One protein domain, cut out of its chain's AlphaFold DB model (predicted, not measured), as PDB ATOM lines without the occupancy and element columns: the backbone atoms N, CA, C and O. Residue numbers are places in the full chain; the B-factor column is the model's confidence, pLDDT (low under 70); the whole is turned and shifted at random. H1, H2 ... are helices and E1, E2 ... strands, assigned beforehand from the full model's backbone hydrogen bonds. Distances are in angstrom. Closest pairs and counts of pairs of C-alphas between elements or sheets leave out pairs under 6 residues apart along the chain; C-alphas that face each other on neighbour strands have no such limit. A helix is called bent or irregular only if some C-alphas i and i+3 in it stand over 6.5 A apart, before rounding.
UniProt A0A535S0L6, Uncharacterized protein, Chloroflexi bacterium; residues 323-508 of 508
ATOM      1  N   SER A 323      49.647  16.734 -39.085       40.62
ATOM      2  CA  SER A 323      49.733  17.431 -37.793       40.62
ATOM      3  C   SER A 323      49.066  18.806 -37.809       40.62
ATOM      4  O   SER A 323      48.367  19.154 -36.861       40.62
ATOM      5  N   ASP A 324      49.243  19.569 -38.889       42.53
ATOM      6  CA  ASP A 324      48.826  20.973 -38.954       42.53
ATOM      7  C   ASP A 324      47.331  21.084 -39.292       42.53
ATOM      8  O   ASP A 324      46.633  21.947 -38.758       42.53
ATOM      9  N   ILE A 325      46.807  20.147 -40.092       45.41
ATOM     10  CA  ILE A 325      45.367  19.994 -40.360       45.41
ATOM     11  C   ILE A 325      44.620  19.562 -39.098       45.41
ATOM     12  O   ILE A 325      43.572  20.128 -38.789       45.41
ATOM     13  N   ILE A 326      45.162  18.597 -38.347       40.97
ATOM     14  CA  ILE A 326      44.556  18.137 -37.094       40.97
ATOM     15  C   ILE A 326      44.573  19.270 -36.065       40.97
ATOM     16  O   ILE A 326      43.541  19.550 -35.472       40.97
ATOM     17  N   LEU A 327      45.685  19.991 -35.894       46.09
ATOM     18  CA  LEU A 327      45.763  21.133 -34.969       46.09
ATOM     19  C   LEU A 327      44.811  22.277 -35.348       46.09
ATOM     20  O   LEU A 327      44.188  22.865 -34.465       46.09
ATOM     21  N   THR A 328      44.661  22.570 -36.641       49.38
ATOM     22  CA  THR A 328      43.779  23.646 -37.119       49.38
ATOM     23  C   THR A 328      42.304  23.252 -37.009       49.38
ATOM     24  O   THR A 328      41.510  24.013 -36.458       49.38
ATOM     25  N   GLY A 329      41.934  22.047 -37.457       43.09
ATOM     26  CA  GLY A 329      40.564  21.530 -37.381       43.09
ATOM     27  C   GLY A 329      40.099  21.283 -35.944       43.09
ATOM     28  O   GLY A 329      39.008  21.706 -35.568       43.09
ATOM     29  N   VAL A 330      40.957  20.691 -35.105       45.56
ATOM     30  CA  VAL A 330      40.679  20.500 -33.673       45.56
ATOM     31  C   VAL A 330      40.641  21.847 -32.948       45.56
ATOM     32  O   VAL A 330      39.757  22.059 -32.126       45.56
ATOM     33  N   GLY A 331      41.526  22.795 -33.267       45.03
ATOM     34  CA  GLY A 331      41.511  24.136 -32.670       45.03
ATOM     35  C   GLY A 331      40.235  24.934 -32.982       45.03
ATOM     36  O   GLY A 331      39.672  25.564 -32.084       45.03
ATOM     37  N   LEU A 332      39.751  24.864 -34.229       45.62
ATOM     38  CA  LEU A 332      38.470  25.432 -34.677       45.62
ATOM     39  C   LEU A 332      37.288  24.833 -33.911       45.62
ATOM     40  O   LEU A 332      36.489  25.571 -33.326       45.62
ATOM     41  N   GLY A 333      37.226  23.503 -33.855       38.62
ATOM     42  CA  GLY A 333      36.172  22.788 -33.149       38.62
ATOM     43  C   GLY A 333      36.176  23.053 -31.639       38.62
ATOM     44  O   GLY A 333      35.126  23.294 -31.043       38.62
ATOM     45  N   GLN A 334      37.355  23.103 -31.008       46.34
ATOM     46  CA  GLN A 334      37.492  23.363 -29.571       46.34
ATOM     47  C   GLN A 334      37.009  24.762 -29.166       46.34
ATOM     48  O   GLN A 334      36.403  24.917 -28.107       46.34
ATOM     49  N   LEU A 335      37.238  25.798 -29.979       44.72
ATOM     50  CA  LEU A 335      36.765  27.156 -29.675       44.72
ATOM     51  C   LEU A 335      35.236  27.275 -29.748       44.72
ATOM     52  O   LEU A 335      34.637  27.979 -28.930       44.72
ATOM     53  N   TRP A 336      34.610  26.571 -30.693       39.53
ATOM     54  CA  TRP A 336      33.157  26.534 -30.846       39.53
ATOM     55  C   TRP A 336      32.471  25.687 -29.768       39.53
ATOM     56  O   TRP A 336      31.529  26.172 -29.138       39.53
ATOM     57  N   ALA A 337      32.989  24.494 -29.461       41.28
ATOM     58  CA  ALA A 337      32.482  23.664 -28.362       41.28
ATOM     59  C   ALA A 337      32.575  24.382 -27.003       41.28
ATOM     60  O   ALA A 337      31.598  24.416 -26.256       41.28
ATOM     61  N   ARG A 338      33.675  25.103 -26.738       45.59
ATOM     62  CA  ARG A 338      33.834  25.942 -25.531       45.59
ATOM     63  C   ARG A 338      32.788  27.048 -25.386       45.59
ATOM     64  O   ARG A 338      32.642  27.613 -24.301       45.59
ATOM     65  N   ARG A 339      32.104  27.443 -26.465       34.56
ATOM     66  CA  ARG A 339      31.011  28.425 -26.416       34.56
ATOM     67  C   ARG A 339      29.678  27.767 -26.060       34.56
ATOM     68  O   ARG A 339      28.891  28.404 -25.366       34.56
ATOM     69  N   ALA A 340      29.450  26.531 -26.502       37.25
ATOM     70  CA  ALA A 340      28.256  25.751 -26.184       37.25
ATOM     71  C   ALA A 340      28.270  25.259 -24.723       37.25
ATOM     72  O   ALA A 340      27.285  25.434 -24.013       37.25
ATOM     73  N   GLU A 341      29.428  24.803 -24.231       41.69
ATOM     74  CA  GLU A 341      29.628  24.352 -22.840       41.69
ATOM     75  C   GLU A 341      29.496  25.473 -21.786       41.69
ATOM     76  O   GLU A 341      29.398  25.210 -20.591       41.69
ATOM     77  N   ARG A 342      29.475  26.753 -22.196       40.03
ATOM     78  CA  ARG A 342      29.321  27.907 -21.283       40.03
ATOM     79  C   ARG A 342      27.924  28.045 -20.672       40.03
ATOM     80  O   ARG A 342      27.748  28.923 -19.826       40.03
ATOM     81  N   LEU A 343      26.935  27.272 -21.119       39.47
ATOM     82  CA  LEU A 343      25.524  27.497 -20.786       39.47
ATOM     83  C   LEU A 343      24.939  26.513 -19.761       39.47
ATOM     84  O   LEU A 343      23.828  26.748 -19.286       39.47
ATOM     85  N   SER A 344      25.674  25.480 -19.358       41.69
ATOM     86  CA  SER A 344      25.159  24.393 -18.520       41.69
ATOM     87  C   SER A 344      26.093  24.100 -17.341       41.69
ATOM     88  O   SER A 344      27.295  23.890 -17.477       41.69
ATOM     89  N   GLY A 345      25.535  24.135 -16.129       50.94
ATOM     90  CA  GLY A 345      26.195  23.602 -14.938       50.94
ATOM     91  C   GLY A 345      25.969  22.093 -14.846       50.94
ATOM     92  O   GLY A 345      24.900  21.614 -15.212       50.94
ATOM     93  N   ALA A 346      26.949  21.350 -14.329       54.41
ATOM     94  CA  ALA A 346      26.790  19.922 -14.051       54.41
ATOM     95  C   ALA A 346      25.708  19.678 -12.967       54.41
ATOM     96  O   ALA A 346      25.609  20.479 -12.028       54.41
ATOM     97  N   PRO A 347      24.942  18.571 -13.027       61.94
ATOM     98  CA  PRO A 347      25.070  17.462 -13.975       61.94
ATOM     99  C   PRO A 347      24.467  17.754 -15.358       61.94
ATOM    100  O   PRO A 347      23.401  18.354 -15.461       61.94
ATOM    101  N   GLU A 348      25.128  17.279 -16.413       72.31
ATOM    102  CA  GLU A 348      24.715  17.467 -17.809       72.31
ATOM    103  C   GLU A 348      24.888  16.171 -18.606       72.31
ATOM    104  O   GLU A 348      25.907  15.492 -18.485       72.31
ATOM    105  N   LEU A 349      23.891  15.832 -19.423       72.69
ATOM    106  CA  LEU A 349      23.980  14.744 -20.390       72.69
ATOM    107  C   LEU A 349      24.326  15.331 -21.758       72.69
ATOM    108  O   LEU A 349      23.491  15.977 -22.386       72.69
ATOM    109  N   ASP A 350      25.549  15.082 -22.201       73.25
ATOM    110  CA  ASP A 350      26.035  15.432 -23.528       73.25
ATOM    111  C   ASP A 350      25.733  14.265 -24.473       73.25
ATOM    112  O   ASP A 350      26.242  13.162 -24.275       73.25
ATOM    113  N   LEU A 351      24.828  14.465 -25.432       70.62
ATOM    114  CA  LEU A 351      24.412  13.421 -26.380       70.62
ATOM    115  C   LEU A 351      25.233  13.438 -27.671       70.62
ATOM    116  O   LEU A 351      25.341  12.402 -28.329       70.62
ATOM    117  N   ASP A 352      25.784  14.597 -28.029       70.00
ATOM    118  CA  ASP A 352      26.574  14.793 -29.237       70.00
ATOM    119  C   ASP A 352      27.786  15.681 -28.915       70.00
ATOM    120  O   ASP A 352      27.699  16.907 -29.007       70.00
ATOM    121  N   PRO A 353      28.934  15.073 -28.560       68.69
ATOM    122  CA  PRO A 353      30.157  15.807 -28.233       68.69
ATOM    123  C   PRO A 353      30.874  16.386 -29.472       68.69
ATOM    124  O   PRO A 353      32.027  16.845 -29.375       68.69
ATOM    125  N   SER A 354      30.240  16.317 -30.649       74.38
ATOM    126  CA  SER A 354      30.722  16.892 -31.900       74.38
ATOM    127  C   SER A 354      30.851  18.411 -31.822       74.38
ATOM    128  O   SER A 354      30.099  19.104 -31.137       74.38
ATOM    129  N   THR A 355      31.805  18.957 -32.570       72.44
ATOM    130  CA  THR A 355      31.982  20.409 -32.703       72.44
ATOM    131  C   THR A 355      31.131  21.025 -33.810       72.44
ATOM    132  O   THR A 355      31.246  22.227 -34.071       72.44
ATOM    133  N   ILE A 356      30.270  20.235 -34.461       73.75
ATOM    134  CA  ILE A 356      29.294  20.729 -35.437       73.75
ATOM    135  C   ILE A 356      28.298  21.658 -34.715       73.75
ATOM    136  O   ILE A 356      27.731  21.290 -33.686       73.75
ATOM    137  N   PRO A 357      28.055  22.879 -35.221       63.62
ATOM    138  CA  PRO A 357      27.126  23.805 -34.591       63.62
ATOM    139  C   PRO A 357      25.680  23.310 -34.713       63.62
ATOM    140  O   PRO A 357      25.259  22.822 -35.757       63.62
ATOM    141  N   ALA A 358      24.869  23.546 -33.677       64.50
ATOM    142  CA  ALA A 358      23.446  23.180 -33.664       64.50
ATOM    143  C   ALA A 358      22.594  23.909 -34.728       64.50
ATOM    144  O   ALA A 358      21.435  23.558 -34.954       64.50
ATOM    145  N   ARG A 359      23.133  24.966 -35.348       60.53
ATOM    146  CA  ARG A 359      22.503  25.717 -36.440       60.53
ATOM    147  C   ARG A 359      23.545  26.036 -37.501       60.53
ATOM    148  O   ARG A 359      24.678  26.377 -37.169       60.53
ATOM    149  N   THR A 360      23.147  25.964 -38.766       57.59
ATOM    150  CA  THR A 360      23.990  26.396 -39.882       57.59
ATOM    151  C   THR A 360      24.218  27.907 -39.851       57.59
ATOM    152  O   THR A 360      23.255  28.643 -39.625       57.59
ATOM    153  N   PRO A 361      25.450  28.380 -40.109       53.91
ATOM    154  CA  PRO A 361      25.722  29.792 -40.357       53.91
ATOM    155  C   PRO A 361      24.878  30.347 -41.511       53.91
ATOM    156  O   PRO A 361      24.612  29.638 -42.491       53.91
ATOM    157  N   ASP A 362      24.503  31.621 -41.417       48.22
ATOM    158  CA  ASP A 362      23.745  32.311 -42.462       48.22
ATOM    159  C   ASP A 362      24.496  32.248 -43.805       48.22
ATOM    160  O   ASP A 362      25.697  32.503 -43.879       48.22
ATOM    161  N   GLY A 363      23.793  31.851 -44.871       52.81
ATOM    162  CA  GLY A 363      24.366  31.698 -46.217       52.81
ATOM    163  C   GLY A 363      24.931  30.309 -46.553       52.81
ATOM    164  O   GLY A 363      25.344  30.092 -47.690       52.81
ATOM    165  N   THR A 364      24.909  29.343 -45.624       56.31
ATOM    166  CA  THR A 364      25.323  27.951 -45.896       56.31
ATOM    167  C   THR A 364      24.135  26.995 -45.979       56.31
ATOM    168  O   THR A 364      23.146  27.130 -45.262       56.31
ATOM    169  N   SER A 365      24.210  26.010 -46.883       64.06
ATOM    170  CA  SER A 365      23.123  25.041 -47.058       64.06
ATOM    171  C   SER A 365      23.007  24.110 -45.839       64.06
ATOM    172  O   SER A 365      24.020  23.520 -45.442       64.06
ATOM    173  N   PRO A 366      21.791  23.871 -45.305       67.44
ATOM    174  CA  PRO A 366      21.548  22.908 -44.226       67.44
ATOM    175  C   PRO A 366      21.963  21.473 -44.584       67.44
ATOM    176  O   PRO A 366      22.231  20.669 -43.694       67.44
ATOM    177  N   ALA A 367      22.104  21.158 -45.876       70.19
ATOM    178  CA  ALA A 367      22.595  19.861 -46.333       70.19
ATOM    179  C   ALA A 367      24.039  19.564 -45.881       70.19
ATOM    180  O   ALA A 367      24.383  18.403 -45.684       70.19
ATOM    181  N   SER A 368      24.872  20.593 -45.685       68.44
ATOM    182  CA  SER A 368      26.265  20.428 -45.231       68.44
ATOM    183  C   SER A 368      26.360  19.902 -43.797       68.44
ATOM    184  O   SER A 368      27.195  19.051 -43.500       68.44
ATOM    185  N   LEU A 369      25.456  20.358 -42.926       71.00
ATOM    186  CA  LEU A 369      25.351  19.921 -41.537       71.00
ATOM    187  C   LEU A 369      24.906  18.456 -41.481       71.00
ATOM    188  O   LEU A 369      25.544  17.635 -40.828       71.00
ATOM    189  N   VAL A 370      23.871  18.102 -42.248       77.00
ATOM    190  CA  VAL A 370      23.390  16.714 -42.349       77.00
ATOM    191  C   VAL A 370      24.481  15.790 -42.893       77.00
ATOM    192  O   VAL A 370      24.701  14.715 -42.340       77.00
ATOM    193  N   ALA A 371      25.198  16.211 -43.939       80.00
ATOM    194  CA  ALA A 371      26.284  15.429 -44.521       80.00
ATOM    195  C   ALA A 371      27.439  15.201 -43.533       80.00
ATOM    196  O   ALA A 371      28.011  14.113 -43.513       80.00
ATOM    197  N   ALA A 372      27.757  16.182 -42.685       80.81
ATOM    198  CA  ALA A 372      28.787  16.023 -41.666       80.81
ATOM    199  C   ALA A 372      28.417  14.950 -40.628       80.81
ATOM    200  O   ALA A 372      29.269  14.138 -40.285       80.81
ATOM    201  N   HIS A 373      27.152  14.857 -40.203       81.94
ATOM    202  CA  HIS A 373      26.708  13.794 -39.285       81.94
ATOM    203  C   HIS A 373      26.652  12.392 -39.917       81.94
ATOM    204  O   HIS A 373      26.503  11.411 -39.188       81.94
ATOM    205  N   LEU A 374      26.791  12.256 -41.242       85.75
ATOM    206  CA  LEU A 374      26.972  10.941 -41.872       85.75
ATOM    207  C   LEU A 374      28.371  10.374 -41.621       85.75
ATOM    208  O   LEU A 374      28.556   9.158 -41.689       85.75
ATOM    209  N   LEU A 375      29.351  11.225 -41.317       86.88
ATOM    210  CA  LEU A 375      30.696  10.795 -40.961       86.88
ATOM    211  C   LEU A 375      30.733  10.320 -39.503       86.88
ATOM    212  O   LEU A 375      30.045  10.896 -38.656       86.88
ATOM    213  N   PRO A 376      31.545   9.295 -39.190       88.75
ATOM    214  CA  PRO A 376      31.722   8.864 -37.815       88.75
ATOM    215  C   PRO A 376      32.315  10.006 -36.991       88.75
ATOM    216  O   PRO A 376      33.198  10.733 -37.447       88.75
ATOM    217  N   TYR A 377      31.850  10.137 -35.757       87.62
ATOM    218  CA  TYR A 377      32.448  11.016 -34.767       87.62
ATOM    219  C   TYR A 377      33.848  10.528 -34.375       87.62
ATOM    220  O   TYR A 377      34.787  11.322 -34.353       87.62
ATOM    221  N   ARG A 378      34.019   9.225 -34.114       90.06
ATOM    222  CA  ARG A 378      35.304   8.628 -33.723       90.06
ATOM    223  C   ARG A 378      35.678   7.460 -34.616       90.06
ATOM    224  O   ARG A 378      34.839   6.619 -34.935       90.06
ATOM    225  N   ILE A 379      36.968   7.377 -34.935       91.62
ATOM    226  CA  ILE A 379      37.606   6.176 -35.475       91.62
ATOM    227  C   ILE A 379      38.669   5.708 -34.487       91.62
ATOM    228  O   ILE A 379      39.481   6.506 -34.017       91.62
ATOM    229  N   SER A 380      38.678   4.410 -34.204       90.31
ATOM    230  CA  SER A 380      39.686   3.740 -33.385       90.31
ATOM    231  C   SER A 380      40.375   2.660 -34.205       90.31
ATOM    232  O   SER A 380      39.703   1.877 -34.868       90.31
ATOM    233  N   LEU A 381      41.700   2.592 -34.146       91.62
ATOM    234  CA  LEU A 381      42.509   1.585 -34.828       91.62
ATOM    235  C   LEU A 381      43.157   0.678 -33.792       91.62
ATOM    236  O   LEU A 381      43.937   1.159 -32.969       91.62
ATOM    237  N   ASP A 382      42.833  -0.612 -33.834       88.31
ATOM    238  CA  ASP A 382      43.457  -1.622 -32.980       88.31
ATOM    239  C   ASP A 382      44.836  -1.974 -33.539       88.31
ATOM    240  O   ASP A 382      44.959  -2.518 -34.636       88.31
ATOM    241  N   VAL A 383      45.882  -1.640 -32.787       89.00
ATOM    242  CA  VAL A 383      47.272  -1.846 -33.207       89.00
ATOM    243  C   VAL A 383      47.823  -3.214 -32.802       89.00
ATOM    244  O   VAL A 383      48.923  -3.561 -33.222       89.00
ATOM    245  N   VAL A 384      47.091  -3.986 -31.992       84.25
ATOM    246  CA  VAL A 384      47.527  -5.311 -31.521       84.25
ATOM    247  C   VAL A 384      46.965  -6.401 -32.413       84.25
ATOM    248  O   VAL A 384      47.721  -7.205 -32.947       84.25
ATOM    249  N   GLN A 385      45.642  -6.427 -32.571       79.75
ATOM    250  CA  GLN A 385      44.953  -7.461 -33.349       79.75
ATOM    251  C   GLN A 385      44.644  -7.011 -34.779       79.75
ATOM    252  O   GLN A 385      44.210  -7.810 -35.608       79.75
ATOM    253  N   GLY A 386      44.870  -5.729 -35.086       81.62
ATOM    254  CA  GLY A 386      44.404  -5.125 -36.323       81.62
ATOM    255  C   GLY A 386      42.891  -4.903 -36.307       81.62
ATOM    256  O   GLY A 386      42.129  -5.594 -35.626       81.62
ATOM    257  N   GLY A 387      42.445  -3.921 -37.081       86.50
ATOM    258  CA  GLY A 387      41.030  -3.597 -37.222       86.50
ATOM    259  C   GLY A 387      40.719  -2.133 -36.955       86.50
ATOM    260  O   GLY A 387      41.572  -1.355 -36.520       86.50
ATOM    261  N   ALA A 388      39.477  -1.766 -37.242       90.44
ATOM    262  CA  ALA A 388      38.971  -0.414 -37.089       90.44
ATOM    263  C   ALA A 388      37.582  -0.430 -36.452       90.44
ATOM    264  O   ALA A 388      36.742  -1.258 -36.798       90.44
ATOM    265  N   ALA A 389      37.337   0.507 -35.545       89.12
ATOM    266  CA  ALA A 389      36.042   0.723 -34.924       89.12
ATOM    267  C   ALA A 389      35.566   2.152 -35.170       89.12
ATOM    268  O   ALA A 389      36.357   3.095 -35.150       89.12
ATOM    269  N   PHE A 390      34.270   2.292 -35.409       92.25
ATOM    270  CA  PHE A 390      33.621   3.521 -35.830       92.25
ATOM    271  C   PHE A 390      32.453   3.823 -34.893       92.25
ATOM    272  O   PHE A 390      31.574   2.981 -34.675       92.25
ATOM    273  N   SER A 391      32.425   5.044 -34.369       88.94
ATOM    274  CA  SER A 391      31.353   5.539 -33.508       88.94
ATOM    275  C   SER A 391      30.757   6.817 -34.084       88.94
ATOM    276  O   SER A 391      31.491   7.700 -34.522       88.94
ATOM    277  N   TRP A 392      29.427   6.916 -34.080       86.50
ATOM    278  CA  TRP A 392      28.683   8.120 -34.477       86.50
ATOM    279  C   TRP A 392      28.148   8.905 -33.283       86.50
ATOM    280  O   TRP A 392      27.852  10.086 -33.427       86.50
ATOM    281  N   ILE A 393      28.019   8.256 -32.125       78.62
ATOM    282  CA  ILE A 393      27.485   8.853 -30.905       78.62
ATOM    283  C   ILE A 393      28.340   8.413 -29.722       78.62
ATOM    284  O   ILE A 393      28.614   7.228 -29.553       78.62
ATOM    285  N   GLU A 394      28.724   9.363 -28.877       80.56
ATOM    286  CA  GLU A 394      29.396   9.083 -27.606       80.56
ATOM    287  C   GLU A 394      28.737   9.884 -26.490       80.56
ATOM    288  O   GLU A 394      29.285  10.891 -26.042       80.56
ATOM    289  N   PRO A 395      27.545   9.457 -26.039       78.50
ATOM    290  CA  PRO A 395      26.916  10.072 -24.891       78.50
ATOM    291  C   PRO A 395      27.868  10.119 -23.694       78.50
ATOM    292  O   PRO A 395      28.471   9.103 -23.327       78.50
ATOM    293  N   ALA A 396      27.962  11.277 -23.058       81.88
ATOM    294  CA  ALA A 396      28.737  11.477 -21.850       81.88
ATOM    295  C   ALA A 396      27.874  12.155 -20.786       81.88
ATOM    296  O   ALA A 396      27.358  13.256 -20.969       81.88
ATOM    297  N   LEU A 397      27.734  11.505 -19.633       78.50
ATOM    298  CA  LEU A 397      27.121  12.120 -18.466       78.50
ATOM    299  C   LEU A 397      28.205  12.841 -17.669       78.50
ATOM    300  O   LEU A 397      29.002  12.222 -16.958       78.50
ATOM    301  N   ARG A 398      28.231  14.167 -17.757       78.88
ATOM    302  CA  ARG A 398      29.079  15.004 -16.913       78.88
ATOM    303  C   ARG A 398      28.428  15.120 -15.550       78.88
ATOM    304  O   ARG A 398      27.418  15.794 -15.384       78.88
ATOM    305  N   VAL A 399      29.015  14.461 -14.563       73.94
ATOM    306  CA  VAL A 399      28.518  14.498 -13.182       73.94
ATOM    307  C   VAL A 399      29.119  15.690 -12.440       73.94
ATOM    308  O   VAL A 399      28.449  16.341 -11.643       73.94
ATOM    309  N   SER A 400      30.386  16.001 -12.716       67.81
ATOM    310  CA  SER A 400      31.075  17.181 -12.199       67.81
ATOM    311  C   SER A 400      32.143  17.660 -13.181       67.81
ATOM    312  O   SER A 400      32.393  17.042 -14.213       67.81
ATOM    313  N   SER A 401      32.828  18.744 -12.836       65.75
ATOM    314  CA  SER A 401      33.905  19.307 -13.648       65.75
ATOM    315  C   SER A 401      35.122  18.381 -13.823       65.75
ATOM    316  O   SER A 401      35.857  18.509 -14.796       65.75
ATOM    317  N   TRP A 402      35.348  17.443 -12.900       68.62
ATOM    318  CA  TRP A 402      36.507  16.540 -12.891       68.62
ATOM    319  C   TRP A 402      36.123  15.068 -13.081       68.62
ATOM    320  O   TRP A 402      37.013  14.221 -13.134       68.62
ATOM    321  N   PHE A 403      34.826  14.763 -13.191       79.00
ATOM    322  CA  PHE A 403      34.312  13.399 -13.292       79.00
ATOM    323  C   PHE A 403      33.130  13.303 -14.265       79.00
ATOM    324  O   PHE A 403      32.127  14.008 -14.108       79.00
ATOM    325  N   SER A 404      33.241  12.394 -15.230       82.00
ATOM    326  CA  SER A 404      32.192  12.010 -16.181       82.00
ATOM    327  C   SER A 404      32.006  10.500 -16.207       82.00
ATOM    328  O   SER A 404      32.886   9.733 -15.823       82.00
ATOM    329  N   VAL A 405      30.850  10.077 -16.703       83.38
ATOM    330  CA  VAL A 405      30.629   8.713 -17.172       83.38
ATOM    331  C   VAL A 405      30.449   8.793 -18.680       83.38
ATOM    332  O   VAL A 405      29.419   9.258 -19.164       83.38
ATOM    333  N   GLU A 406      31.478   8.397 -19.413       85.75
ATOM    334  CA  GLU A 406      31.465   8.316 -20.870       85.75
ATOM    335  C   GLU A 406      30.909   6.976 -21.322       85.75
ATOM    336  O   GLU A 406      31.084   5.955 -20.654       85.75
ATOM    337  N   SER A 407      30.264   6.962 -22.480       82.19
ATOM    338  CA  SER A 407      29.922   5.724 -23.160       82.19
ATOM    339  C   SER A 407      30.905   5.435 -24.290       82.19
ATOM    340  O   SER A 407      31.364   6.319 -25.011       82.19
ATOM    341  N   VAL A 408      31.232   4.159 -24.449       80.69
ATOM    342  CA  VAL A 408      31.830   3.636 -25.673       80.69
ATOM    343  C   VAL A 408      30.694   3.031 -26.463       80.69
ATOM    344  O   VAL A 408      30.079   2.081 -25.992       80.69
ATOM    345  N   ALA A 409      30.407   3.580 -27.637       84.06
ATOM    346  CA  ALA A 409      29.415   3.028 -28.545       84.06
ATOM    347  C   ALA A 409      30.004   2.916 -29.951       84.06
ATOM    348  O   ALA A 409      29.747   3.743 -30.826       84.06
ATOM    349  N   ASP A 410      30.828   1.893 -30.161       86.94
ATOM    350  CA  ASP A 410      31.331   1.565 -31.489       86.94
ATOM    351  C   ASP A 410      30.243   0.777 -32.218       86.94
ATOM    352  O   ASP A 410      30.067  -0.424 -32.008       86.94
ATOM    353  N   LEU A 411      29.461   1.473 -33.040       84.88
ATOM    354  CA  LEU A 411      28.346   0.866 -33.763       84.88
ATOM    355  C   LEU A 411      28.841  -0.150 -34.792       84.88
ATOM    356  O   LEU A 411      28.181  -1.163 -34.997       84.88
ATOM    357  N   LEU A 412      30.010   0.092 -35.387       87.38
ATOM    358  CA  LEU A 412      30.651  -0.816 -36.329       87.38
ATOM    359  C   LEU A 412      32.117  -1.009 -35.946       87.38
ATOM    360  O   LEU A 412      32.890  -0.057 -35.953       87.38
ATOM    361  N   ALA A 413      32.510  -2.242 -35.664       87.69
ATOM    362  CA  ALA A 413      33.888  -2.662 -35.473       87.69
ATOM    363  C   ALA A 413      34.207  -3.789 -36.454       87.69
ATOM    364  O   ALA A 413      33.461  -4.761 -36.548       87.69
ATOM    365  N   ILE A 414      35.307  -3.639 -37.184       88.44
ATOM    366  CA  ILE A 414      35.848  -4.627 -38.113       88.44
ATOM    367  C   ILE A 414      37.179  -5.079 -37.531       88.44
ATOM    368  O   ILE A 414      38.130  -4.301 -37.466       88.44
ATOM    369  N   GLU A 415      37.239  -6.321 -37.078       84.50
ATOM    370  CA  GLU A 415      38.438  -6.906 -36.487       84.50
ATOM    371  C   GLU A 415      39.415  -7.364 -37.576       84.50
ATOM    372  O   GLU A 415      39.008  -7.662 -38.700       84.50
ATOM    373  N   GLY A 416      40.706  -7.481 -37.253       77.50
ATOM    374  CA  GLY A 416      41.718  -7.994 -38.187       77.50
ATOM    375  C   GLY A 416      41.424  -9.407 -38.708       77.50
ATOM    376  O   GLY A 416      41.852  -9.765 -39.801       77.50
ATOM    377  N   SER A 417      40.626 -10.185 -37.971       78.94
ATOM    378  CA  SER A 417      40.102 -11.496 -38.375       78.94
ATOM    379  C   SER A 417      39.011 -11.433 -39.458       78.94
ATOM    380  O   SER A 417      38.616 -12.470 -39.987       78.94
ATOM    381  N   GLY A 418      38.495 -10.242 -39.781       80.44
ATOM    382  CA  GLY A 418      37.344 -10.035 -40.667       80.44
ATOM    383  C   GLY A 418      35.983 -10.146 -39.968       80.44
ATOM    384  O   GLY A 418      34.942 -10.027 -40.621       80.44
ATOM    385  N   ARG A 419      35.961 -10.366 -38.648       83.19
ATOM    386  CA  ARG A 419      34.735 -10.362 -37.844       83.19
ATOM    387  C   ARG A 419      34.182  -8.944 -37.713       83.19
ATOM    388  O   ARG A 419      34.937  -7.982 -37.581       83.19
ATOM    389  N   VAL A 420      32.857  -8.832 -37.744       88.38
ATOM    390  CA  VAL A 420      32.130  -7.571 -37.587       88.38
ATOM    391  C   VAL A 420      31.344  -7.610 -36.285       88.38
ATOM    392  O   VAL A 420      30.683  -8.605 -35.984       88.38
ATOM    393  N   ALA A 421      31.413  -6.540 -35.502       87.44
ATOM    394  CA  ALA A 421      30.733  -6.439 -34.216       87.44
ATOM    395  C   ALA A 421      30.312  -5.000 -33.892       87.44
ATOM    396  O   ALA A 421      30.803  -4.049 -34.495       87.44
ATOM    397  N   SER A 422      29.451  -4.837 -32.891       87.56
ATOM    398  CA  SER A 422      29.265  -3.569 -32.175       87.56
ATOM    399  C   SER A 422      29.831  -3.685 -30.767       87.56
ATOM    400  O   SER A 422      29.761  -4.749 -30.159       87.56
ATOM    401  N   THR A 423      30.345  -2.591 -30.214       86.12
ATOM    402  CA  THR A 423      30.819  -2.541 -28.826       86.12
ATOM    403  C   THR A 423      30.065  -1.470 -28.061       86.12
ATOM    404  O   THR A 423      29.998  -0.326 -28.504       86.12
ATOM    405  N   LEU A 424      29.519  -1.838 -26.902       84.81
ATOM    406  CA  LEU A 424      28.880  -0.904 -25.975       84.81
ATOM    407  C   LEU A 424      29.541  -1.000 -24.604       84.81
ATOM    408  O   LEU A 424      29.723  -2.097 -24.081       84.81
ATOM    409  N   GLY A 425      29.870   0.129 -23.993       84.25
ATOM    410  CA  GLY A 425      30.510   0.168 -22.687       84.25
ATOM    411  C   GLY A 425      30.314   1.492 -21.970       84.25
ATOM    412  O   GLY A 425      29.894   2.481 -22.567       84.25
ATOM    413  N   LEU A 426      30.630   1.497 -20.679       85.31
ATOM    414  CA  LEU A 426      30.611   2.690 -19.838       85.31
ATOM    415  C   LEU A 426      31.967   2.847 -19.160       85.31
ATOM    416  O   LEU A 426      32.475   1.909 -18.544       85.31
ATOM    417  N   ILE A 427      32.525   4.048 -19.258       86.88
ATOM    418  CA  ILE A 427      33.827   4.421 -18.721       86.88
ATOM    419  C   ILE A 427      33.641   5.609 -17.773       86.88
ATOM    420  O   ILE A 427      33.484   6.749 -18.211       86.88
ATOM    421  N   PRO A 428      33.664   5.371 -16.457       87.06
ATOM    422  CA  PRO A 428      33.945   6.416 -15.487       87.06
ATOM    423  C   PRO A 428      35.313   7.052 -15.780       87.06
ATOM    424  O   PRO A 428      36.333   6.357 -15.766       87.06
ATOM    425  N   THR A 429      35.333   8.361 -16.017       84.69
ATOM    426  CA  THR A 429      36.513   9.113 -16.457       84.69
ATOM    427  C   THR A 429      36.784  10.289 -15.521       84.69
ATOM    428  O   THR A 429      35.904  11.093 -15.207       84.69
ATOM    429  N   PHE A 430      38.038  10.410 -15.086       82.44
ATOM    430  CA  PHE A 430      38.548  11.508 -14.270       82.44
ATOM    431  C   PHE A 430      39.420  12.445 -15.108       82.44
ATOM    432  O   PHE A 430      40.307  11.994 -15.832       82.44
ATOM    433  N   ARG A 431      39.218  13.759 -14.975       80.19
ATOM    434  CA  ARG A 431      39.990  14.782 -15.701       80.19
ATOM    435  C   ARG A 431      40.953  15.511 -14.774       80.19
ATOM    436  O   ARG A 431      40.535  16.148 -13.808       80.19
ATOM    437  N   VAL A 432      42.245  15.472 -15.099       74.75
ATOM    438  CA  VAL A 432      43.305  16.149 -14.340       74.75
ATOM    439  C   VAL A 432      44.276  16.829 -15.304       74.75
ATOM    440  O   VAL A 432      44.928  16.176 -16.110       74.75
ATOM    441  N   ARG A 433      44.406  18.161 -15.203       68.94
ATOM    442  CA  ARG A 433      45.396  18.968 -15.953       68.94
ATOM    443  C   ARG A 433      45.386  18.734 -17.478       68.94
ATOM    444  O   ARG A 433      46.439  18.691 -18.104       68.94
ATOM    445  N   GLY A 434      44.199  18.599 -18.071       62.62
ATOM    446  CA  GLY A 434      44.036  18.407 -19.519       62.62
ATOM    447  C   GLY A 434      44.236  16.968 -20.009       62.62
ATOM    448  O   GLY A 434      44.201  16.738 -21.216       62.62
ATOM    449  N   VAL A 435      44.416  16.013 -19.089       74.62
ATOM    450  CA  VAL A 435      44.441  14.573 -19.365       74.62
ATOM    451  C   VAL A 435      43.195  13.933 -18.761       74.62
ATOM    452  O   VAL A 435      42.836  14.226 -17.617       74.62
ATOM    453  N   ALA A 436      42.545  13.063 -19.528       81.75
ATOM    454  CA  ALA A 436      41.411  12.264 -19.082       81.75
ATOM    455  C   ALA A 436      41.860  10.818 -18.857       81.75
ATOM    456  O   ALA A 436      42.540  10.242 -19.703       81.75
ATOM    457  N   LEU A 437      41.506  10.240 -17.713       88.19
ATOM    458  CA  LEU A 437      41.849   8.873 -17.335       88.19
ATOM    459  C   LEU A 437      40.569   8.142 -16.954       88.19
ATOM    460  O   LEU A 437      39.910   8.529 -15.989       88.19
ATOM    461  N   GLY A 438      40.228   7.092 -17.690       87.50
ATOM    462  CA  GLY A 438      39.025   6.309 -17.445       87.50
ATOM    463  C   GLY A 438      39.296   4.815 -17.444       87.50
ATOM    464  O   GLY A 438      40.227   4.342 -18.096       87.50
ATOM    465  N   ALA A 439      38.487   4.069 -16.700       90.62
ATOM    466  CA  ALA A 439      38.504   2.612 -16.714       90.62
ATOM    467  C   ALA A 439      37.083   2.082 -16.545       90.62
ATOM    468  O   ALA A 439      36.366   2.513 -15.644       90.62
ATOM    469  N   GLY A 440      36.679   1.160 -17.413       88.00
ATOM    470  CA  GLY A 440      35.291   0.754 -17.547       88.00
ATOM    471  C   GLY A 440      35.108  -0.651 -18.092       88.00
ATOM    472  O   GLY A 440      36.063  -1.342 -18.453       88.00
ATOM    473  N   ALA A 441      33.848  -1.062 -18.139       87.31
ATOM    474  CA  ALA A 441      33.438  -2.328 -18.723       87.31
ATOM    475  C   ALA A 441      32.825  -2.088 -20.103       87.31
ATOM    476  O   ALA A 441      32.149  -1.082 -20.333       87.31
ATOM    477  N   GLN A 442      33.041  -3.042 -20.998       85.88
ATOM    478  CA  GLN A 442      32.431  -3.067 -22.319       85.88
ATOM    479  C   GLN A 442      31.870  -4.449 -22.628       85.88
ATOM    480  O   GLN A 442      32.270  -5.446 -22.033       85.88
ATOM    481  N   SER A 443      30.981  -4.500 -23.604       83.94
ATOM    482  CA  SER A 443      30.405  -5.715 -24.150       83.94
ATOM    483  C   SER A 443      30.492  -5.664 -25.664       83.94
ATOM    484  O   SER A 443      30.109  -4.664 -26.274       83.94
ATOM    485  N   VAL A 444      30.979  -6.747 -26.260       85.44
ATOM    486  CA  VAL A 444      31.062  -6.907 -27.713       85.44
ATOM    487  C   VAL A 444      29.908  -7.779 -28.202       85.44
ATOM    488  O   VAL A 444      29.645  -8.855 -27.661       85.44
ATOM    489  N   PHE A 445      29.233  -7.294 -29.240       85.50
ATOM    490  CA  PHE A 445      28.082  -7.896 -29.899       85.50
ATOM    491  C   PHE A 445      28.477  -8.283 -31.329       85.50
ATOM    492  O   PHE A 445      28.444  -7.424 -32.214       85.50
ATOM    493  N   PRO A 446      28.889  -9.535 -31.586       83.88
ATOM    494  CA  PRO A 446      29.158  -9.989 -32.947       83.88
ATOM    495  C   PRO A 446      27.934  -9.867 -33.849       83.88
ATOM    496  O   PRO A 446      26.834 -10.260 -33.470       83.88
ATOM    497  N   TRP A 447      28.147  -9.374 -35.065       83.94
ATOM    498  CA  TRP A 447      27.153  -9.396 -36.139       83.94
ATOM    499  C   TRP A 447      27.231 -10.703 -36.925       83.94
ATOM    500  O   TRP A 447      26.233 -11.165 -37.474       83.94
ATOM    501  N   ASN A 448      28.425 -11.295 -36.983       78.81
ATOM    502  CA  ASN A 448      28.694 -12.581 -37.604       78.81
ATOM    503  C   ASN A 448      29.493 -13.502 -36.662       78.81
ATOM    504  O   ASN A 448      30.277 -13.047 -35.825       78.81
ATOM    505  N   GLY A 449      29.272 -14.812 -36.805       69.50
ATOM    506  CA  GLY A 449      29.782 -15.837 -35.887       69.50
ATOM    507  C   GLY A 449      28.808 -16.161 -34.749       69.50
ATOM    508  O   GLY A 449      27.635 -15.790 -34.805       69.50
ATOM    509  N   ASP A 450      29.287 -16.870 -33.727       66.50
ATOM    510  CA  ASP A 450      28.452 -17.270 -32.592       66.50
ATOM    511  C   ASP A 450      28.012 -16.041 -31.769       66.50
ATOM    512  O   ASP A 450      28.863 -15.241 -31.362       66.50
ATOM    513  N   PRO A 451      26.704 -15.878 -31.476       61.12
ATOM    514  CA  PRO A 451      26.125 -14.666 -30.882       61.12
ATOM    515  C   PRO A 451      26.365 -14.551 -29.366       61.12
ATOM    516  O   PRO A 451      25.508 -14.090 -28.610       61.12
ATOM    517  N   VAL A 452      27.522 -15.000 -28.886       70.69
ATOM    518  CA  VAL A 452      27.861 -14.960 -27.464       70.69
ATOM    519  C   VAL A 452      28.297 -13.545 -27.095       70.69
ATOM    520  O   VAL A 452      29.236 -13.002 -27.676       70.69
ATOM    521  N   LEU A 453      27.622 -12.957 -26.105       72.44
ATOM    522  CA  LEU A 453      28.016 -11.688 -25.496       72.44
ATOM    523  C   LEU A 453      29.406 -11.829 -24.867       72.44
ATOM    524  O   LEU A 453      29.618 -12.688 -24.010       72.44
ATOM    525  N   MET A 454      30.335 -10.965 -25.263       76.06
ATOM    526  CA  MET A 454      31.715 -11.004 -24.778       76.06
ATOM    527  C   MET A 454      31.987  -9.792 -23.880       76.06
ATOM    528  O   MET A 454      32.186  -8.693 -24.403       76.06
ATOM    529  N   PRO A 455      31.954  -9.946 -22.539       82.69
ATOM    530  CA  PRO A 455      32.286  -8.863 -21.624       82.69
ATOM    531  C   PRO A 455      33.799  -8.626 -21.602       82.69
ATOM    532  O   PRO A 455      34.584  -9.573 -21.608       82.69
ATOM    533  N   GLY A 456      34.203  -7.366 -21.520       86.38
ATOM    534  CA  GLY A 456      35.590  -6.924 -21.486       86.38
ATOM    535  C   GLY A 456      35.798  -5.762 -20.521       86.38
ATOM    536  O   GLY A 456      34.847  -5.141 -20.042       86.38
ATOM    537  N   VAL A 457      37.064  -5.464 -20.238       86.88
ATOM    538  CA  VAL A 457      37.480  -4.350 -19.379       86.88
ATOM    539  C   VAL A 457      38.504  -3.521 -20.130       86.88
ATOM    540  O   VAL A 457      39.475  -4.061 -20.662       86.88
ATOM    541  N   ILE A 458      38.298  -2.209 -20.149       89.94
ATOM    542  CA  ILE A 458      39.155  -1.268 -20.863       89.94
ATOM    543  C   ILE A 458      39.550  -0.089 -19.981       89.94
ATOM    544  O   ILE A 458      38.776   0.385 -19.154       89.94
ATOM    545  N   GLY A 459      40.769   0.391 -20.180       89.69
ATOM    546  CA  GLY A 459      41.263   1.685 -19.745       89.69
ATOM    547  C   GLY A 459      41.385   2.631 -20.937       89.69
ATOM    548  O   GLY A 459      41.654   2.200 -22.058       89.69
ATOM    549  N   ARG A 460      41.195   3.927 -20.700       91.69
ATOM    550  CA  ARG A 460      41.315   4.989 -21.703       91.69
ATOM    551  C   ARG A 460      42.129   6.145 -21.138       91.69
ATOM    552  O   ARG A 460      41.870   6.615 -20.032       91.69
ATOM    553  N   ILE A 461      43.087   6.623 -21.924       89.62
ATOM    554  CA  ILE A 461      43.831   7.859 -21.671       89.62
ATOM    555  C   ILE A 461      43.497   8.833 -22.795       89.62
ATOM    556  O   ILE A 461      43.886   8.610 -23.939       89.62
ATOM    557  N   GLY A 462      42.775   9.901 -22.469       84.62
ATOM    558  CA  GLY A 462      42.419  10.977 -23.387       84.62
ATOM    559  C   GLY A 462      43.368  12.169 -23.282       84.62
ATOM    560  O   GLY A 462      43.733  12.605 -22.187       84.62
ATOM    561  N   LEU A 463      43.733  12.722 -24.434       77.31
ATOM    562  CA  LEU A 463      44.566  13.907 -24.620       77.31
ATOM    563  C   LEU A 463      43.831  14.915 -25.511       77.31
ATOM    564  O   LEU A 463      42.924  14.549 -26.255       77.31
ATOM    565  N   LEU A 464      44.239  16.188 -25.456       70.50
ATOM    566  CA  LEU A 464      43.654  17.271 -26.265       70.50
ATOM    567  C   LEU A 464      42.124  17.362 -26.120       70.50
ATOM    568  O   LEU A 464      41.412  17.383 -27.118       70.50
ATOM    569  N   GLN A 465      41.627  17.398 -24.878       71.94
ATOM    570  CA  GLN A 465      40.184  17.318 -24.587       71.94
ATOM    571  C   GLN A 465      39.551  16.043 -25.180       71.94
ATOM    572  O   GLN A 465      38.504  16.089 -25.811       71.94
ATOM    573  N   GLU A 466      40.244  14.909 -25.025       71.62
ATOM    574  CA  GLU A 466      39.809  13.568 -25.453       71.62
ATOM    575  C   GLU A 466      39.645  13.365 -26.967       71.62
ATOM    576  O   GLU A 466      39.189  12.304 -27.392       71.62
ATOM    577  N   ARG A 467      40.087  14.328 -27.791       81.88
ATOM    578  CA  ARG A 467      40.096  14.206 -29.260       81.88
ATOM    579  C   ARG A 467      41.118  13.191 -29.763       81.88
ATOM    580  O   ARG A 467      40.932  12.619 -30.830       81.88
ATOM    581  N   LEU A 468      42.169  12.949 -28.985       82.69
ATOM    582  CA  LEU A 468      43.070  11.817 -29.167       82.69
ATOM    583  C   LEU A 468      42.972  10.931 -27.934       82.69
ATOM    584  O   LEU A 468      43.069  11.437 -26.814       82.69
ATOM    585  N   ALA A 469      42.826   9.622 -28.112       87.19
ATOM    586  CA  ALA A 469      42.856   8.713 -26.975       87.19
ATOM    587  C   ALA A 469      43.579   7.405 -27.273       87.19
ATOM    588  O   ALA A 469      43.522   6.876 -28.386       87.19
ATOM    589  N   ILE A 470      44.224   6.885 -26.235       91.31
ATOM    590  CA  ILE A 470      44.801   5.547 -26.201       91.31
ATOM    591  C   ILE A 470      43.883   4.696 -25.331       91.31
ATOM    592  O   ILE A 470      43.743   4.955 -24.134       91.31
ATOM    593  N   THR A 471      43.268   3.684 -25.930       90.12
ATOM    594  CA  THR A 471      42.466   2.681 -25.227       90.12
ATOM    595  C   THR A 471      43.288   1.412 -25.096       90.12
ATOM    596  O   THR A 471      43.953   1.008 -26.045       90.12
ATOM    597  N   PHE A 472      43.256   0.765 -23.940       91.69
ATOM    598  CA  PHE A 472      43.947  -0.499 -23.709       91.69
ATOM    599  C   PHE A 472      43.119  -1.408 -22.808       91.69
ATOM    600  O   PHE A 472      42.345  -0.921 -21.992       91.69
ATOM    601  N   GLY A 473      43.269  -2.724 -22.911       89.44
ATOM    602  CA  GLY A 473      42.575  -3.645 -22.014       89.44
ATOM    603  C   GLY A 473      42.360  -5.026 -22.606       89.44
ATOM    604  O   GLY A 473      43.156  -5.496 -23.415       89.44
ATOM    605  N   ILE A 474      41.277  -5.669 -22.177       86.44
ATOM    606  CA  ILE A 474      40.874  -7.006 -22.606       86.44
ATOM    607  C   ILE A 474      39.474  -6.904 -23.210       86.44
ATOM    608  O   ILE A 474      38.516  -6.567 -22.512       86.44
ATOM    609  N   ARG A 475      39.361  -7.188 -24.512       78.38
ATOM    610  CA  ARG A 475      38.122  -7.070 -25.293       78.38
ATOM    611  C   ARG A 475      37.086  -8.130 -24.907       78.38
ATOM    612  O   ARG A 475      35.904  -7.804 -24.849       78.38
ATOM    613  N   SER A 476      37.535  -9.354 -24.614       75.75
ATOM    614  CA  SER A 476      36.699 -10.484 -24.195       75.75
ATOM    615  C   SER A 476      37.336 -11.246 -23.031       75.75
ATOM    616  O   SER A 476      38.512 -11.602 -23.082       75.75
ATOM    617  N   LEU A 477      36.543 -11.506 -21.990       73.31
ATOM    618  CA  LEU A 477      36.869 -12.335 -20.824       73.31
ATOM    619  C   LEU A 477      36.169 -13.708 -20.865       73.31
ATOM    620  O   LEU A 477      36.079 -14.382 -19.837       73.31
ATOM    621  N   SER A 478      35.638 -14.127 -22.019       66.62
ATOM    622  CA  SER A 478      34.977 -15.431 -22.148       66.62
ATOM    623  C   SER A 478      35.954 -16.592 -21.907       66.62
ATOM    624  O   SER A 478      37.164 -16.494 -22.129       66.62
ATOM    625  N   THR A 479      35.432 -17.711 -21.395       53.91
ATOM    626  CA  THR A 479      36.235 -18.876 -20.998       53.91
ATOM    627  C   THR A 479      37.080 -19.391 -22.165       53.91
ATOM    628  O   THR A 479      36.551 -19.973 -23.110       53.91
ATOM    629  N   GLY A 480      38.399 -19.196 -22.075       55.25
ATOM    630  CA  GLY A 480      39.397 -19.774 -22.978       55.25
ATOM    631  C   GLY A 480      40.063 -18.815 -23.971       55.25
ATOM    632  O   GLY A 480      41.076 -19.211 -24.535       55.25
ATOM    633  N   HIS A 481      39.566 -17.589 -24.175       60.44
ATOM    634  CA  HIS A 481      40.156 -16.627 -25.123       60.44
ATOM    635  C   HIS A 481      40.165 -15.212 -24.525       60.44
ATOM    636  O   HIS A 481      39.127 -14.565 -24.427       60.44
ATOM    637  N   GLN A 482      41.349 -14.744 -24.113       71.00
ATOM    638  CA  GLN A 482      41.576 -13.355 -23.706       71.00
ATOM    639  C   GLN A 482      42.173 -12.584 -24.876       71.00
ATOM    640  O   GLN A 482      43.306 -12.837 -25.286       71.00
ATOM    641  N   GLU A 483      41.420 -11.625 -25.398       79.88
ATOM    642  CA  GLU A 483      41.874 -10.787 -26.505       79.88
ATOM    643  C   GLU A 483      42.351  -9.443 -25.967       79.88
ATOM    644  O   GLU A 483      41.555  -8.616 -25.513       79.88
ATOM    645  N   ALA A 484      43.667  -9.232 -25.987       85.06
ATOM    646  CA  ALA A 484      44.256  -7.948 -25.639       85.06
ATOM    647  C   ALA A 484      43.896  -6.891 -26.692       85.06
ATOM    648  O   ALA A 484      43.949  -7.154 -27.892       85.06
ATOM    649  N   LEU A 485      43.584  -5.687 -26.222       86.25
ATOM    650  CA  LEU A 485      43.256  -4.521 -27.027       86.25
ATOM    651  C   LEU A 485      44.256  -3.413 -26.714       86.25
ATOM    652  O   LEU A 485      44.417  -3.052 -25.550       86.25
ATOM    653  N   VAL A 486      44.862  -2.825 -27.745       90.50
ATOM    654  CA  VAL A 486      45.402  -1.462 -27.675       90.50
ATOM    655  C   VAL A 486      44.929  -0.735 -28.917       90.50
ATOM    656  O   VAL A 486      45.207  -1.174 -30.028       90.50
ATOM    657  N   ALA A 487      44.205   0.362 -28.736       89.31
ATOM    658  CA  ALA A 487      43.666   1.143 -29.830       89.31
ATOM    659  C   ALA A 487      44.057   2.613 -29.724       89.31
ATOM    660  O   ALA A 487      44.013   3.215 -28.648       89.31
ATOM    661  N   LEU A 488      44.411   3.189 -30.868       90.69
ATOM    662  CA  LEU A 488      44.591   4.623 -31.036       90.69
ATOM    663  C   LEU A 488      43.322   5.188 -31.651       90.69
ATOM    664  O   LEU A 488      42.858   4.685 -32.672       90.69
ATOM    665  N   SER A 489      42.763   6.222 -31.041       88.69
ATOM    666  CA  SER A 489      41.508   6.812 -31.492       88.69
ATOM    667  C   SER A 489      41.620   8.306 -31.728       88.69
ATOM    668  O   SER A 489      42.324   9.017 -31.006       88.69
ATOM    669  N   VAL A 490      40.904   8.751 -32.759       87.62
ATOM    670  CA  VAL A 490      40.702  10.153 -33.108       87.62
ATOM    671  C   VAL A 490      39.202  10.413 -33.090       87.62
ATOM    672  O   VAL A 490      38.449   9.741 -33.797       87.62
ATOM    673  N   SER A 491      38.783  11.361 -32.262       86.69
ATOM    674  CA  SER A 491      37.390  11.780 -32.085       86.69
ATOM    675  C   SER A 491      37.147  13.153 -32.721       86.69
ATOM    676  O   SER A 491      38.090  13.910 -32.942       86.69
ATOM    677  N   ASP A 492      35.874  13.481 -32.958       82.31
ATOM    678  CA  ASP A 492      35.405  14.691 -33.654       82.31
ATOM    679  C   ASP A 492      35.800  14.774 -35.136       82.31
ATOM    680  O   ASP A 492      36.094  15.840 -35.676       82.31
ATOM    681  N   LEU A 493      35.819  13.632 -35.824       83.62
ATOM    682  CA  LEU A 493      36.140  13.568 -37.253       83.62
ATOM    683  C   LEU A 493      35.061  14.215 -38.125       83.62
ATOM    684  O   LEU A 493      35.379  14.871 -39.116       83.62
ATOM    685  N   ASN A 494      33.796  14.059 -37.743       83.50
ATOM    686  CA  ASN A 494      32.663  14.733 -38.366       83.50
ATOM    687  C   ASN A 494      32.743  16.263 -38.210       83.50
ATOM    688  O   ASN A 494      32.568  16.979 -39.196       83.50
ATOM    689  N   GLY A 495      33.078  16.763 -37.015       76.12
ATOM    690  CA  GLY A 495      33.347  18.180 -36.769       76.12
ATOM    691  C   GLY A 495      34.536  18.686 -37.578       76.12
ATOM    692  O   GLY A 495      34.419  19.671 -38.307       76.12
ATOM    693  N   LEU A 496      35.660  17.969 -37.556       77.06
ATOM    694  CA  LEU A 496      36.841  18.302 -38.353       77.06
ATOM    695  C   LEU A 496      36.515  18.388 -39.851       77.06
ATOM    696  O   LEU A 496      36.886  19.360 -40.508       77.06
ATOM    697  N   ALA A 497      35.784  17.414 -40.392       77.88
ATOM    698  CA  ALA A 497      35.360  17.421 -41.787       77.88
ATOM    699  C   ALA A 497      34.402  18.579 -42.098       77.88
ATOM    700  O   ALA A 497      34.554  19.218 -43.137       77.88
ATOM    701  N   TYR A 498      33.461  18.888 -41.201       73.81
ATOM    702  CA  TYR A 498      32.555  20.031 -41.332       73.81
ATOM    703  C   TYR A 498      33.324  21.356 -41.424       73.81
ATOM    704  O   TYR A 498      33.127  22.130 -42.362       73.81
ATOM    705  N   TRP A 499      34.255  21.592 -40.497       67.69
ATOM    706  CA  TRP A 499      35.053  22.818 -40.468       67.69
ATOM    707  C   TRP A 499      35.992  22.927 -41.674       67.69
ATOM    708  O   TRP A 499      36.130  24.006 -42.253       67.69
ATOM    709  N   LEU A 500      36.574  21.811 -42.126       67.62
ATOM    710  CA  LEU A 500      37.381  21.772 -43.350       67.62
ATOM    711  C   LEU A 500      36.544  21.964 -44.623       67.62
ATOM    712  O   LEU A 500      37.026  22.565 -45.584       67.62
ATOM    713  N   ALA A 501      35.302  21.479 -44.648       66.69
ATOM    714  CA  ALA A 501      34.386  21.659 -45.769       66.69
ATOM    715  C   ALA A 501      33.897  23.107 -45.876       66.69
ATOM    716  O   ALA A 501      33.850  23.653 -46.972       66.69
ATOM    717  N   LEU A 502      33.605  23.772 -44.756       61.84
ATOM    718  CA  LEU A 502      33.353  25.217 -44.756       61.84
ATOM    719  C   LEU A 502      34.582  25.997 -45.238       61.84
ATOM    720  O   LEU A 502      34.460  26.922 -46.040       61.84
ATOM    721  N   TRP A 503      35.774  25.572 -44.815       54.19
ATOM    722  CA  TRP A 503      37.033  26.148 -45.276       54.19
ATOM    723  C   TRP A 503      37.302  25.926 -46.778       54.19
ATOM    724  O   TRP A 503      38.009  26.717 -47.405       54.19
ATOM    725  N   SER A 504      36.753  24.872 -47.388       53.09
ATOM    726  CA  SER A 504      36.870  24.624 -48.831       53.09
ATOM    727  C   SER A 504      35.739  25.244 -49.655       53.09
ATOM    728  O   SER A 504      35.979  25.667 -50.783       53.09
ATOM    729  N   ALA A 505      34.530  25.356 -49.102       51.56
ATOM    730  CA  ALA A 505      33.371  25.950 -49.765       51.56
ATOM    731  C   ALA A 505      33.485  27.474 -49.920       51.56
ATOM    732  O   ALA A 505      32.993  28.011 -50.906       51.56
ATOM    733  N   GLY A 506      34.192  28.157 -49.014       46.16
ATOM    734  CA  GLY A 506      34.524  29.581 -49.153       46.16
ATOM    735  C   GLY A 506      35.506  29.921 -50.288       46.16
ATOM    736  O   GLY A 506      35.896  31.079 -50.388       46.16
ATOM    737  N   ARG A 507      35.916  28.931 -51.101       37.62
ATOM    738  CA  ARG A 507      36.838  29.068 -52.246       37.62
ATOM    739  C   ARG A 507      36.150  29.065 -53.619       37.62
ATOM    740  O   ARG A 507      36.844  29.019 -54.632       37.62
ATOM    741  N   LYS A 508      34.811  28.997 -53.674       32.66
ATOM    742  CA  LYS A 508      34.038  29.015 -54.930       32.66
ATOM    743  C   LYS A 508      33.371  30.350 -55.188       32.66
ATOM    744  O   LYS A 508      32.786  30.893 -54.226       32.66
TER     745      LYS A 508
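AT A GLANCE: This is residues 323 to 508 of the 508 residues of an uncharacterized protein of Chloroflexi bacterium (UniProt A0A535S0L6). The domain is a closed barrel of eight antiparallel strands, with three helices gathered beyond one end of it: H1 lies across that end, and H2 and H3 lie near the same end. The short strands E1 and E4 extend the barrel's wall beside E5, and the link from E9 to E10 reaches out at the end away from the helices. The printed part has 186 residues with three named helices and ten named strands, in the order H1 E1 H2 E2 E3 E4 E5 E6 E7 E8 E9 E10 H3; the class is mixed, helices and strands. The whole is compact, with a radius of gyration of the C-alphas of 17.3 A, and its outline is elongated, 58 by 37 by 28 A.

IN THESE COORDINATES: H1, residues 323 to 343, begins with C-alpha 323 at (49.733, 17.431, -37.793) and is 31.3 A long; it is neither bent nor irregular, but only just, with C-alphas 340 and 343 6.3 A apart. E1 is residues 348 to 350, and H2 is residues 366 to 373. E2, residues 378 to 382, begins with C-alpha 378 at (35.304, 8.628, -33.723). E3 is residues 387 to 391 and E4 is residues 396 to 398. E5, residues 403 to 415, is 31.1 A long and bends by 72 degrees at residue 412. E6, residues 420 to 432, is 35.0 A long and bends by 58 degrees at residue 428. E7, residues 435 to 446, is 32.0 A long and bends by 61 degrees at residue 440. E8, residues 454 to 463, is 28.0 A long, E9, residues 468 to 474, is 20.1 A, and E10, residues 484 to 491, is 21.9 A. H3, residues 493 to 505, ends with C-alpha 505 at (33.371, 25.950, -49.765).

HOW THE PARTS SIT: Round the closed ring of the barrel run E2, E3, E5, E6, E7, E8, E9, E10 and back to E2. Within hydrogen-bond range are N 380 and O 389 of the hairpin E2 and E3, 2.8 A, and N 388 and O 414 of E3 and E5, 2.9 A. So are N 408 and O 425 of E5 and E6, 2.9 A, N 424 and O 443 of E6 and E7, 3.0 A, and N 440 and O 458 of E7 and E8, 2.8 A, three hairpins. The hairpins E8 and E9, and E9 and E10, have N 459 and O 472 at 2.7 A and N 471 and O 487 at 2.9 A. E10 and E2 close the ring, with N 381 and O 488 2.8 A apart. E4 to E10 form a meander, each strand the antiparallel neighbour of the one before. The pairing of E5 is staggered: E4 lies beside its residues 404 to 406 and E3 beside 409 to 415, both on one side of it, with E6 on the other side. N 397 and O 405 of the hairpin E4 and E5 are 2.8 A apart, and N 348 and O 398 of the antiparallel E1 and E4 are 2.9 A apart. H1 touches H3 with residues 326 to 333 alone, about perpendicular at 75 degrees; the closest C-alphas, of Gly 329 and Leu 496, are 5.0 A apart. H2 touches H3 at a tilt of 35.1 degrees, only just steep, opposite ways; the closest C-alphas, of Ala 372 and Asn 494, are 5.3 A apart. H1 and H2 are apart. H2 and H3 are not on the barrel, and H1 only just not, with 4 pairs of C-alphas within 10 A. Every O i to N i+4 pair is within hydrogen-bond range in H2 and H3, and 14 of 17 in H1.

THE WHOLE: The two C-alphas farthest apart, of Thr 479 and Lys 508, are 58.7 A apart. The printed part has no cut and ends at the chain's last residue, 508. The link from E1 to H2, residues 351 to 365, is long. The mean pLDDT of the printed part is 73.4, and 59 residues are under 70, among them residues 323 to 347, 357 to 366 and 499 to 508; H1 has a mean of 43.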